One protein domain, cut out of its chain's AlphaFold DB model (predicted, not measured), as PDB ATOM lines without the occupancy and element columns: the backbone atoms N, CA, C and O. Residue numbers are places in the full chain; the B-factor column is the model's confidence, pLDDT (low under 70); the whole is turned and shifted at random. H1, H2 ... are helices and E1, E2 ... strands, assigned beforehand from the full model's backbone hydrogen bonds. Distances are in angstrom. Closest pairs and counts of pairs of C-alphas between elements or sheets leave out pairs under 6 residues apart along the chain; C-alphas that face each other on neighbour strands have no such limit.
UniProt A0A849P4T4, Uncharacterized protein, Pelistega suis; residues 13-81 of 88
ATOM      1  N   ALA A  13     -44.638  11.372 -46.740       53.22
ATOM      2  CA  ALA A  13     -45.888  11.481 -47.480       53.22
ATOM      3  C   ALA A  13     -45.556  11.641 -48.965       53.22
ATOM      4  O   ALA A  13     -44.783  12.523 -49.338       53.22
ATOM      5  N   ASN A  14     -46.122  10.771 -49.807       54.62
ATOM      6  CA  ASN A  14     -45.972  10.803 -51.267       54.62
ATOM      7  C   ASN A  14     -44.508  10.813 -51.760       54.62
ATOM      8  O   ASN A  14     -44.183  11.484 -52.733       54.62
ATOM      9  N   GLY A  15     -43.607  10.099 -51.074       55.03
ATOM     10  CA  GLY A  15     -42.188  10.016 -51.450       55.03
ATOM     11  C   GLY A  15     -41.337  11.236 -51.072       55.03
ATOM     12  O   GLY A  15     -40.136  11.234 -51.327       55.03
ATOM     13  N   ALA A  16     -41.920  12.251 -50.424       63.88
ATOM     14  CA  ALA A  16     -41.194  13.399 -49.894       63.88
ATOM     15  C   ALA A  16     -40.928  13.238 -48.388       63.88
ATOM     16  O   ALA A  16     -41.834  12.925 -47.612       63.88
ATOM     17  N   LEU A  17     -39.685  13.501 -47.971       71.56
ATOM     18  CA  LEU A  17     -39.335  13.672 -46.559       71.56
ATOM     19  C   LEU A  17     -39.886  15.014 -46.076       71.56
ATOM     20  O   LEU A  17     -39.471  16.067 -46.564       71.56
ATOM     21  N   GLN A  18     -40.809  14.984 -45.116       73.19
ATOM     22  CA  GLN A  18     -41.341  16.196 -44.501       73.19
ATOM     23  C   GLN A  18     -40.779  16.393 -43.096       73.19
ATOM     24  O   GLN A  18     -40.626  15.449 -42.320       73.19
ATOM     25  N   VAL A  19     -40.488  17.651 -42.764       77.81
ATOM     26  CA  VAL A  19     -40.136  18.062 -41.402       77.81
ATOM     27  C   VAL A  19     -41.346  18.625 -40.678       77.81
ATOM     28  O   VAL A  19     -42.274  19.143 -41.301       77.81
ATOM     29  N   SER A  20     -41.313  18.591 -39.349       81.31
ATOM     30  CA  SER A  20     -42.378  19.181 -38.544       81.31
ATOM     31  C   SER A  20     -42.471  20.699 -38.736       81.31
ATOM     32  O   SER A  20     -41.490  21.432 -38.595       81.31
ATOM     33  N   THR A  21     -43.690  21.190 -38.974       82.31
ATOM     34  CA  THR A  21     -44.046  22.624 -38.965       82.31
ATOM     35  C   THR A  21     -44.343  23.161 -37.553       82.31
ATOM     36  O   THR A  21     -44.744  24.320 -37.390       82.31
ATOM     37  N   LYS A  22     -44.183  22.305 -36.531       83.69
ATOM     38  CA  LYS A  22     -44.371  22.577 -35.097       83.69
ATOM     39  C   LYS A  22     -43.037  22.470 -34.343       83.69
ATOM     40  O   LYS A  22     -42.935  21.784 -33.331       83.69
ATOM     41  N   GLY A  23     -41.988  23.089 -34.872       82.38
ATOM     42  CA  GLY A  23     -40.690  23.184 -34.209       82.38
ATOM     43  C   GLY A  23     -40.708  24.123 -32.994       82.38
ATOM     44  O   GLY A  23     -41.660  24.873 -32.766       82.38
ATOM     45  N   ALA A  24     -39.614  24.101 -32.227       85.69
ATOM     46  CA  ALA A  24     -39.375  25.007 -31.101       85.69
ATOM     47  C   ALA A  24     -39.621  26.479 -31.481       85.69
ATOM     48  O   ALA A  24     -39.269  26.921 -32.579       85.69
ATOM     49  N   GLY A  25     -40.252  27.236 -30.581       83.38
ATOM     50  CA  GLY A  25     -40.596  28.642 -30.823       83.38
ATOM     51  C   GLY A  25     -41.659  28.865 -31.910       83.38
ATOM     52  O   GLY A  25     -41.733  29.957 -32.460       83.38
ATOM     53  N   GLY A  26     -42.452  27.844 -32.268       86.44
ATOM     54  CA  GLY A  26     -43.494  27.955 -33.301       86.44
ATOM     55  C   GLY A  26     -42.955  28.001 -34.737       86.44
ATOM     56  O   GLY A  26     -43.662  28.414 -35.654       86.44
ATOM     57  N   THR A  27     -41.704  27.586 -34.938       89.56
ATOM     58  CA  THR A  27     -40.993  27.638 -36.225       89.56
ATOM     59  C   THR A  27     -41.062  26.300 -36.977       89.56
ATOM     60  O   THR A  27     -41.547  25.302 -36.450       89.56
ATOM     61  N   ASN A  28     -40.572  26.247 -38.220       88.44
ATOM     62  CA  ASN A  28     -40.375  24.972 -38.921       88.44
ATOM     63  C   ASN A  28     -39.105  24.293 -38.397       88.44
ATOM     64  O   ASN A  28     -38.068  24.950 -38.300       88.44
ATOM     65  N   GLN A  29     -39.141  22.995 -38.101       86.88
ATOM     66  CA  GLN A  29     -37.949  22.260 -37.671       86.88
ATOM     67  C   GLN A  29     -36.817  22.404 -38.703       86.88
ATOM     68  O   GLN A  29     -37.067  22.436 -39.904       86.88
ATOM     69  N   LEU A  30     -35.571  22.514 -38.230       87.81
ATOM     70  CA  LEU A  30     -34.361  22.774 -39.031       87.81
ATOM     71  C   LEU A  30     -34.321  24.132 -39.764       87.81
ATOM     72  O   LEU A  30     -33.333  24.424 -40.435       87.81
ATOM     73  N   SER A  31     -35.340  24.988 -39.642       89.06
ATOM     74  CA  SER A  31     -35.254  26.370 -40.135       89.06
ATOM     75  C   SER A  31     -34.294  27.212 -39.287       89.06
ATOM     76  O   SER A  31     -33.969  26.859 -38.152       89.06
ATOM     77  N   LYS A  32     -33.873  28.372 -39.805       89.12
ATOM     78  CA  LYS A  32     -33.006  29.304 -39.063       89.12
ATOM     79  C   LYS A  32     -33.627  29.707 -37.718       89.12
ATOM     80  O   LYS A  32     -32.950  29.651 -36.696       89.12
ATOM     81  N   GLY A  33     -34.918  30.040 -37.710       89.69
ATOM     82  CA  GLY A  33     -35.638  30.398 -36.486       89.69
ATOM     83  C   GLY A  33     -35.707  29.245 -35.483       89.69
ATOM     84  O   GLY A  33     -35.609  29.468 -34.280       89.69
ATOM     85  N   TRP A  34     -35.801  28.002 -35.962       90.62
ATOM     86  CA  TRP A  34     -35.738  26.828 -35.091       90.62
ATOM     87  C   TRP A  34     -34.362  26.659 -34.452       90.62
ATOM     88  O   TRP A  34     -34.279  26.420 -33.251       90.62
ATOM     89  N   ILE A  35     -33.284  26.820 -35.230       89.25
ATOM     90  CA  ILE A  35     -31.908  26.746 -34.718       89.25
ATOM     91  C   ILE A  35     -31.704  27.792 -33.620       89.25
ATOM     92  O   ILE A  35     -31.153  27.477 -32.567       89.25
ATOM     93  N   GLU A  36     -32.176  29.019 -33.834       89.25
ATOM     94  CA  GLU A  36     -32.106  30.097 -32.844       89.25
ATOM     95  C   GLU A  36     -32.901  29.758 -31.576       89.25
ATOM     96  O   GLU A  36     -32.352  29.849 -30.478       89.25
ATOM     97  N   ALA A  37     -34.147  29.293 -31.722       90.19
ATOM     98  CA  ALA A  37     -35.004  28.911 -30.602       90.19
ATOM     99  C   ALA A  37     -34.418  27.749 -29.787       90.19
ATOM    100  O   ALA A  37     -34.427  27.783 -28.559       90.19
ATOM    101  N   VAL A  38     -33.863  26.726 -30.443       89.06
ATOM    102  CA  VAL A  38     -33.187  25.621 -29.748       89.06
ATOM    103  C   VAL A  38     -31.920  26.114 -29.062       89.06
ATOM    104  O   VAL A  38     -31.702  25.789 -27.901       89.06
ATOM    105  N   THR A  39     -31.115  26.944 -29.732       87.81
ATOM    106  CA  THR A  39     -29.859  27.471 -29.170       87.81
ATOM    107  C   THR A  39     -30.090  28.269 -27.891       87.81
ATOM    108  O   THR A  39     -29.286  28.179 -26.968       87.81
ATOM    109  N   GLN A  40     -31.191  29.022 -27.811       87.56
ATOM    110  CA  GLN A  40     -31.582  29.758 -26.603       87.56
ATOM    111  C   GLN A  40     -31.919  28.842 -25.419       87.56
ATOM    112  O   GLN A  40     -31.771  29.260 -24.277       87.56
ATOM    113  N   ASN A  41     -32.341  27.606 -25.690       87.62
ATOM    114  CA  ASN A  41     -32.723  26.617 -24.682       87.62
ATOM    115  C   ASN A  41     -31.633  25.563 -24.422       87.62
ATOM    116  O   ASN A  41     -31.852  24.637 -23.643       87.62
ATOM    117  N   LEU A  42     -30.468  25.662 -25.076       87.25
ATOM    118  CA  LEU A  42     -29.363  24.744 -24.812       87.25
ATOM    119  C   LEU A  42     -28.809  24.970 -23.398       87.25
ATOM    120  O   LEU A  42     -28.666  26.124 -22.980       87.25
ATOM    121  N   PRO A  43     -28.409  23.898 -22.688       87.12
ATOM    122  CA  PRO A  43     -27.646  24.030 -21.457       87.12
ATOM    123  C   PRO A  43     -26.422  24.921 -21.679       87.12
ATOM    124  O   PRO A  43     -25.770  24.867 -22.722       87.12
ATOM    125  N   THR A  44     -26.095  25.754 -20.694       81.56
ATOM    126  CA  THR A  44     -25.003  26.734 -20.809       81.56
ATOM    127  C   THR A  44     -23.636  26.071 -21.002       81.56
ATOM    128  O   THR A  44     -22.723  26.680 -21.577       81.56
ATOM    129  N   GLU A  45     -23.533  24.825 -20.537       82.50
ATOM    130  CA  GLU A  45     -22.368  23.953 -20.553       82.50
ATOM    131  C   GLU A  45     -22.543  22.818 -21.572       82.50
ATOM    132  O   GLU A  45     -23.647  22.330 -21.808       82.50
ATOM    133  N   GLY A  46     -21.438  22.395 -22.189       86.00
ATOM    134  CA  GLY A  46     -21.418  21.327 -23.191       86.00
ATOM    135  C   GLY A  46     -20.916  21.778 -24.562       86.00
ATOM    136  O   GLY A  46     -20.944  22.961 -24.919       86.00
ATOM    137  N   ASP A  47     -20.424  20.817 -25.338       90.19
ATOM    138  CA  ASP A  47     -19.714  21.092 -26.591       90.19
ATOM    139  C   ASP A  47     -20.622  21.694 -27.663       90.19
ATOM    140  O   ASP A  47     -20.197  22.585 -28.393       90.19
ATOM    141  N   VAL A  48     -21.900  21.307 -27.690       88.69
ATOM    142  CA  VAL A  48     -22.895  21.883 -28.608       88.69
ATOM    143  C   VAL A  48     -23.105  23.370 -28.314       88.69
ATOM    144  O   VAL A  48     -23.007  24.200 -29.216       88.69
ATOM    145  N   ALA A  49     -23.316  23.741 -27.049       88.88
ATOM    146  CA  ALA A  49     -23.500  25.139 -26.663       88.88
ATOM    147  C   ALA A  49     -22.247  25.982 -26.951       88.88
ATOM    148  O   ALA A  49     -22.348  27.110 -27.443       88.88
ATOM    149  N   LYS A  50     -21.049  25.430 -26.704       91.00
ATOM    150  CA  LYS A  50     -19.772  26.074 -27.055       91.00
ATOM    151  C   LYS A  50     -19.630  26.264 -28.567       91.00
ATOM    152  O   LYS A  50     -19.294  27.367 -29.000       91.00
ATOM    153  N   ALA A  51     -19.919  25.234 -29.360       90.38
ATOM    154  CA  ALA A  51     -19.851  25.286 -30.817       90.38
ATOM    155  C   ALA A  51     -20.805  26.345 -31.385       90.38
ATOM    156  O   ALA A  51     -20.378  27.184 -32.177       90.38
ATOM    157  N   MET A  52     -22.051  26.397 -30.902       90.19
ATOM    158  CA  MET A  52     -23.028  27.406 -31.327       90.19
ATOM    159  C   MET A  52     -22.601  28.830 -30.941       90.19
ATOM    160  O   MET A  52     -22.711  29.752 -31.752       90.19
ATOM    161  N   LYS A  53     -22.029  29.028 -29.742       89.06
ATOM    162  CA  LYS A  53     -21.453  30.323 -29.327       89.06
ATOM    163  C   LYS A  53     -20.273  30.737 -30.210       89.06
ATOM    164  O   LYS A  53     -20.133  31.915 -30.529       89.06
ATOM    165  N   ILE A  54     -19.396  29.806 -30.586       90.88
ATOM    166  CA  ILE A  54     -18.272  30.082 -31.493       90.88
ATOM    167  C   ILE A  54     -18.788  30.438 -32.884       90.88
ATOM    168  O   ILE A  54     -18.356  31.452 -33.425       90.88
ATOM    169  N   ALA A  55     -19.726  29.658 -33.424       90.25
ATOM    170  CA  ALA A  55     -20.314  29.912 -34.731       90.25
ATOM    171  C   ALA A  55     -20.949  31.305 -34.792       90.25
ATOM    172  O   ALA A  55     -20.633  32.076 -35.688       90.25
ATOM    173  N   LYS A  56     -21.732  31.679 -33.770       88.12
ATOM    174  CA  LYS A  56     -22.324  33.018 -33.665       88.12
ATOM    175  C   LYS A  56     -21.271  34.129 -33.565       88.12
ATOM    176  O   LYS A  56     -21.407  35.148 -34.225       88.12
ATOM    177  N   ARG A  57     -20.223  33.952 -32.749       91.75
ATOM    178  CA  ARG A  57     -19.155  34.961 -32.581       91.75
ATOM    179  C   ARG A  57     -18.303  35.157 -33.834       91.75
ATOM    180  O   ARG A  57     -17.793  36.249 -34.038       91.75
ATOM    181  N   LYS A  58     -18.109  34.100 -34.623       93.81
ATOM    182  CA  LYS A  58     -17.274  34.100 -35.832       93.81
ATOM    183  C   LYS A  58     -18.076  34.259 -37.129       93.81
ATOM    184  O   LYS A  58     -17.499  34.084 -38.194       93.81
ATOM    185  N   ASP A  59     -19.378  34.523 -37.028       88.75
ATOM    186  CA  ASP A  59     -20.314  34.577 -38.160       88.75
ATOM    187  C   ASP A  59     -20.217  33.353 -39.096       88.75
ATOM    188  O   ASP A  59     -20.240  33.443 -40.321       88.75
ATOM    189  N   LEU A  60     -20.054  32.163 -38.506       89.81
ATOM    190  CA  LEU A  60     -19.953  30.919 -39.266       89.81
ATOM    191  C   LEU A  60     -21.349  30.374 -39.592       89.81
ATOM    192  O   LEU A  60     -22.212  30.318 -38.708       89.81
ATOM    193  N   PRO A  61     -21.575  29.886 -40.826       85.00
ATOM    194  CA  PRO A  61     -22.859  29.324 -41.207       85.00
ATOM    195  C   PRO A  61     -23.120  28.000 -40.481       85.00
ATOM    196  O   PRO A  61     -22.313  27.071 -40.535       85.00
ATOM    197  N   VAL A  62     -24.300  27.877 -39.874       84.69
ATOM    198  CA  VAL A  62     -24.811  26.603 -39.355       84.69
ATOM    199  C   VAL A  62     -25.546  25.893 -40.487       84.69
ATOM    200  O   VAL A  62     -26.589  26.355 -40.947       84.69
ATOM    201  N   LYS A  63     -24.977  24.785 -40.971       83.94
ATOM    202  CA  LYS A  63     -25.561  23.978 -42.049       83.94
ATOM    203  C   LYS A  63     -26.393  22.841 -41.465       83.94
ATOM    204  O   LYS A  63     -25.944  22.146 -40.560       83.94
ATOM    205  N   THR A  64     -27.580  22.631 -42.020       84.00
ATOM    206  CA  THR A  64     -28.466  21.518 -41.666       84.00
ATOM    207  C   THR A  64     -28.377  20.410 -42.704       84.00
ATOM    208  O   THR A  64     -28.449  20.667 -43.908       84.00
ATOM    209  N   ILE A  65     -28.249  19.173 -42.232       84.44
ATOM    210  CA  ILE A  65     -28.266  17.966 -43.059       84.44
ATOM    211  C   ILE A  65     -29.368  17.033 -42.568       84.44
ATOM    212  O   ILE A  65     -29.635  16.958 -41.369       84.44
ATOM    213  N   MET A  66     -29.991  16.312 -43.492       82.56
ATOM    214  CA  MET A  66     -30.773  15.125 -43.182       82.56
ATOM    215  C   MET A  66     -29.925  13.899 -43.477       82.56
ATOM    216  O   MET A  66     -29.300  13.808 -44.534       82.56
ATOM    217  N   VAL A  67     -29.916  12.965 -42.534       82.50
ATOM    218  CA  VAL A  67     -29.269  11.669 -42.697       82.50
ATOM    219  C   VAL A  67     -30.368  10.621 -42.732       82.50
ATOM    220  O   VAL A  67     -31.129  10.491 -41.775       82.50
ATOM    221  N   ALA A  68     -30.462   9.904 -43.845       79.56
ATOM    222  CA  ALA A  68     -31.369   8.780 -44.010       79.56
ATOM    223  C   ALA A  68     -30.549   7.499 -44.150       79.56
ATOM    224  O   ALA A  68     -29.549   7.473 -44.865       79.56
ATOM    225  N   VAL A  69     -30.972   6.435 -43.474       82.06
ATOM    226  CA  VAL A  69     -30.381   5.103 -43.636       82.06
ATOM    227  C   VAL A  69     -31.336   4.276 -44.475       82.06
ATOM    228  O   VAL A  69     -32.480   4.050 -44.071       82.06
ATOM    229  N   ASP A  70     -30.877   3.828 -45.638       80.12
ATOM    230  CA  ASP A  70     -31.644   2.905 -46.458       80.12
ATOM    231  C   ASP A  70     -31.557   1.512 -45.825       80.12
ATOM    232  O   ASP A  70     -30.492   0.918 -45.663       80.12
ATOM    233  N   LYS A  71     -32.698   1.003 -45.356       81.88
ATOM    234  CA  LYS A  71     -32.733  -0.259 -44.606       81.88
ATOM    235  C   LYS A  71     -32.474  -1.474 -45.495       81.88
ATOM    236  O   LYS A  71     -32.148  -2.520 -44.924       81.88
ATOM    237  N   SER A  72     -32.628  -1.336 -46.815       86.00
ATOM    238  CA  SER A  72     -32.475  -2.421 -47.785       86.00
ATOM    239  C   SER A  72     -31.007  -2.735 -48.068       86.00
ATOM    240  O   SER A  72     -30.619  -3.898 -48.016       86.00
ATOM    241  N   ASP A  73     -30.184  -1.704 -48.257       90.12
ATOM    242  CA  ASP A  73     -28.762  -1.825 -48.599       90.12
ATOM    243  C   ASP A  73     -27.813  -1.321 -47.489       90.12
ATOM    244  O   ASP A  73     -26.595  -1.397 -47.625       90.12
ATOM    245  N   LYS A  74     -28.365  -0.840 -46.364       87.25
ATOM    246  CA  LYS A  74     -27.643  -0.271 -45.207       87.25
ATOM    247  C   LYS A  74     -26.809   0.968 -45.536       87.25
ATOM    248  O   LYS A  74     -25.983   1.379 -44.718       87.25
ATOM    249  N   THR A  75     -27.030   1.595 -46.685       88.81
ATOM    250  CA  THR A  75     -26.299   2.800 -47.071       88.81
ATOM    251  C   THR A  75     -26.812   4.028 -46.322       88.81
ATOM    252  O   THR A  75     -27.990   4.152 -45.976       88.81
ATOM    253  N   VAL A  76     -25.897   4.963 -46.063       85.56
ATOM    254  CA  VAL A  76     -26.202   6.261 -45.457       85.56
ATOM    255  C   VAL A  76     -26.311   7.304 -46.563       85.56
ATOM    256  O   VAL A  76     -25.354   7.549 -47.294       85.56
ATOM    257  N   LYS A  77     -27.470   7.955 -46.665       84.12
ATOM    258  CA  LYS A  77     -27.742   9.044 -47.607       84.12
ATOM    259  C   LYS A  77     -27.718  10.366 -46.844       84.12
ATOM    260  O   LYS A  77     -28.503  10.570 -45.918       84.12
ATOM    261  N   ILE A  78     -26.804  11.257 -47.225       83.75
ATOM    262  CA  ILE A  78     -26.642  12.585 -46.620       83.75
ATOM    263  C   ILE A  78     -27.193  13.623 -47.586       83.75
ATOM    264  O   ILE A  78     -26.710  13.753 -48.708       83.75
ATOM    265  N   ILE A  79     -28.192  14.377 -47.140       83.81
ATOM    266  CA  ILE A  79     -28.881  15.373 -47.958       83.81
ATOM    267  C   ILE A  79     -28.748  16.732 -47.264       83.81
ATOM    268  O   ILE A  79     -29.343  16.939 -46.202       83.81
ATOM    269  N   PRO A  80     -27.969  17.679 -47.817       83.88
ATOM    270  CA  PRO A  80     -28.005  19.066 -47.375       83.88
ATOM    271  C   PRO A  80     -29.399  19.646 -47.605       83.88
ATOM    272  O   PRO A  80     -29.963  19.498 -48.687       83.88
ATOM    273  N   VAL A  81     -29.955  20.326 -46.604       84.62
ATOM    274  CA  VAL A  81     -31.305  20.897 -46.697       84.62
ATOM    275  C   VAL A  81     -31.312  22.370 -46.327       84.62
ATOM    276  O   VAL A  81     -30.547  22.815 -45.472       84.62
TER     277      VAL A  81
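Overview. This is residues 13 to 81 of the 88 residues of an uncharacterized protein of Pelistega suis (UniProt A0A849P4T4). The model is a loose, open U: helices H1 and H2 make the closed end, strand E1 with the stretch after it makes one arm, and the two-stranded hairpin of E2 and E3 makes the other. The hairpin's turn, residues 70 to 75, sticks out at one end of the long axis, and residues 54 to 59, of which 54 to 57 belong to H2, stand free at the other. The printed part has 69 residues, with two named helices and three named strands in the order E1, H1, H2, E2, E3; the sheet E2 - E3 is antiparallel and the class is mixed, helices and strands. The whole is loose, with a radius of gyration of the C-alphas of 14.7 A, and elongated, spanning 41 by 26 by 21 A.

Along the chain. E1, residues 16 to 18, begins at C-alpha 16 at (-41.194, 13.399, -49.894) and is 6.1 A long. H1, residues 32 to 40, is 12.5 A long. H2, residues 47 to 57, is 15.1 A long and ends at C-alpha 57 at (-19.155, 34.961, -32.581). E2, residues 64 to 69, is 16.6 A long. E3, residues 76 to 81, is 15.5 A long and ends at C-alpha 81 at (-31.305, 20.897, -46.697).

Arrangement. E1 pairs with no named strand, and it is apart from H1, H2, E2 and E3. H1 and H2 are close but not clearly touching; their closest C-alphas, those of Thr 39 and Met 52, are 7.2 A apart. They run opposite ways at a steep tilt of 59 degrees. In both helices every O i to N i+4 pair is within hydrogen-bond range. E2 and E3 form a hairpin, antiparallel at 154 degrees, with N 66 and O 79 at 2.9 A and N 77 and O 68 at 2.8 A, within hydrogen-bond range. H1 is apart from E2 and E3, and H2 is apart from E3.

Size, cuts and confidence. The two C-alphas farthest apart, those of Arg 57 and Ser 72, are 42.5 A apart. The printed part has no cut. The link from E1 to H1, 13 residues, is long; the other three are short. The mean pLDDT of the printed part is 84.4, and residues 13 to 16 are under 70.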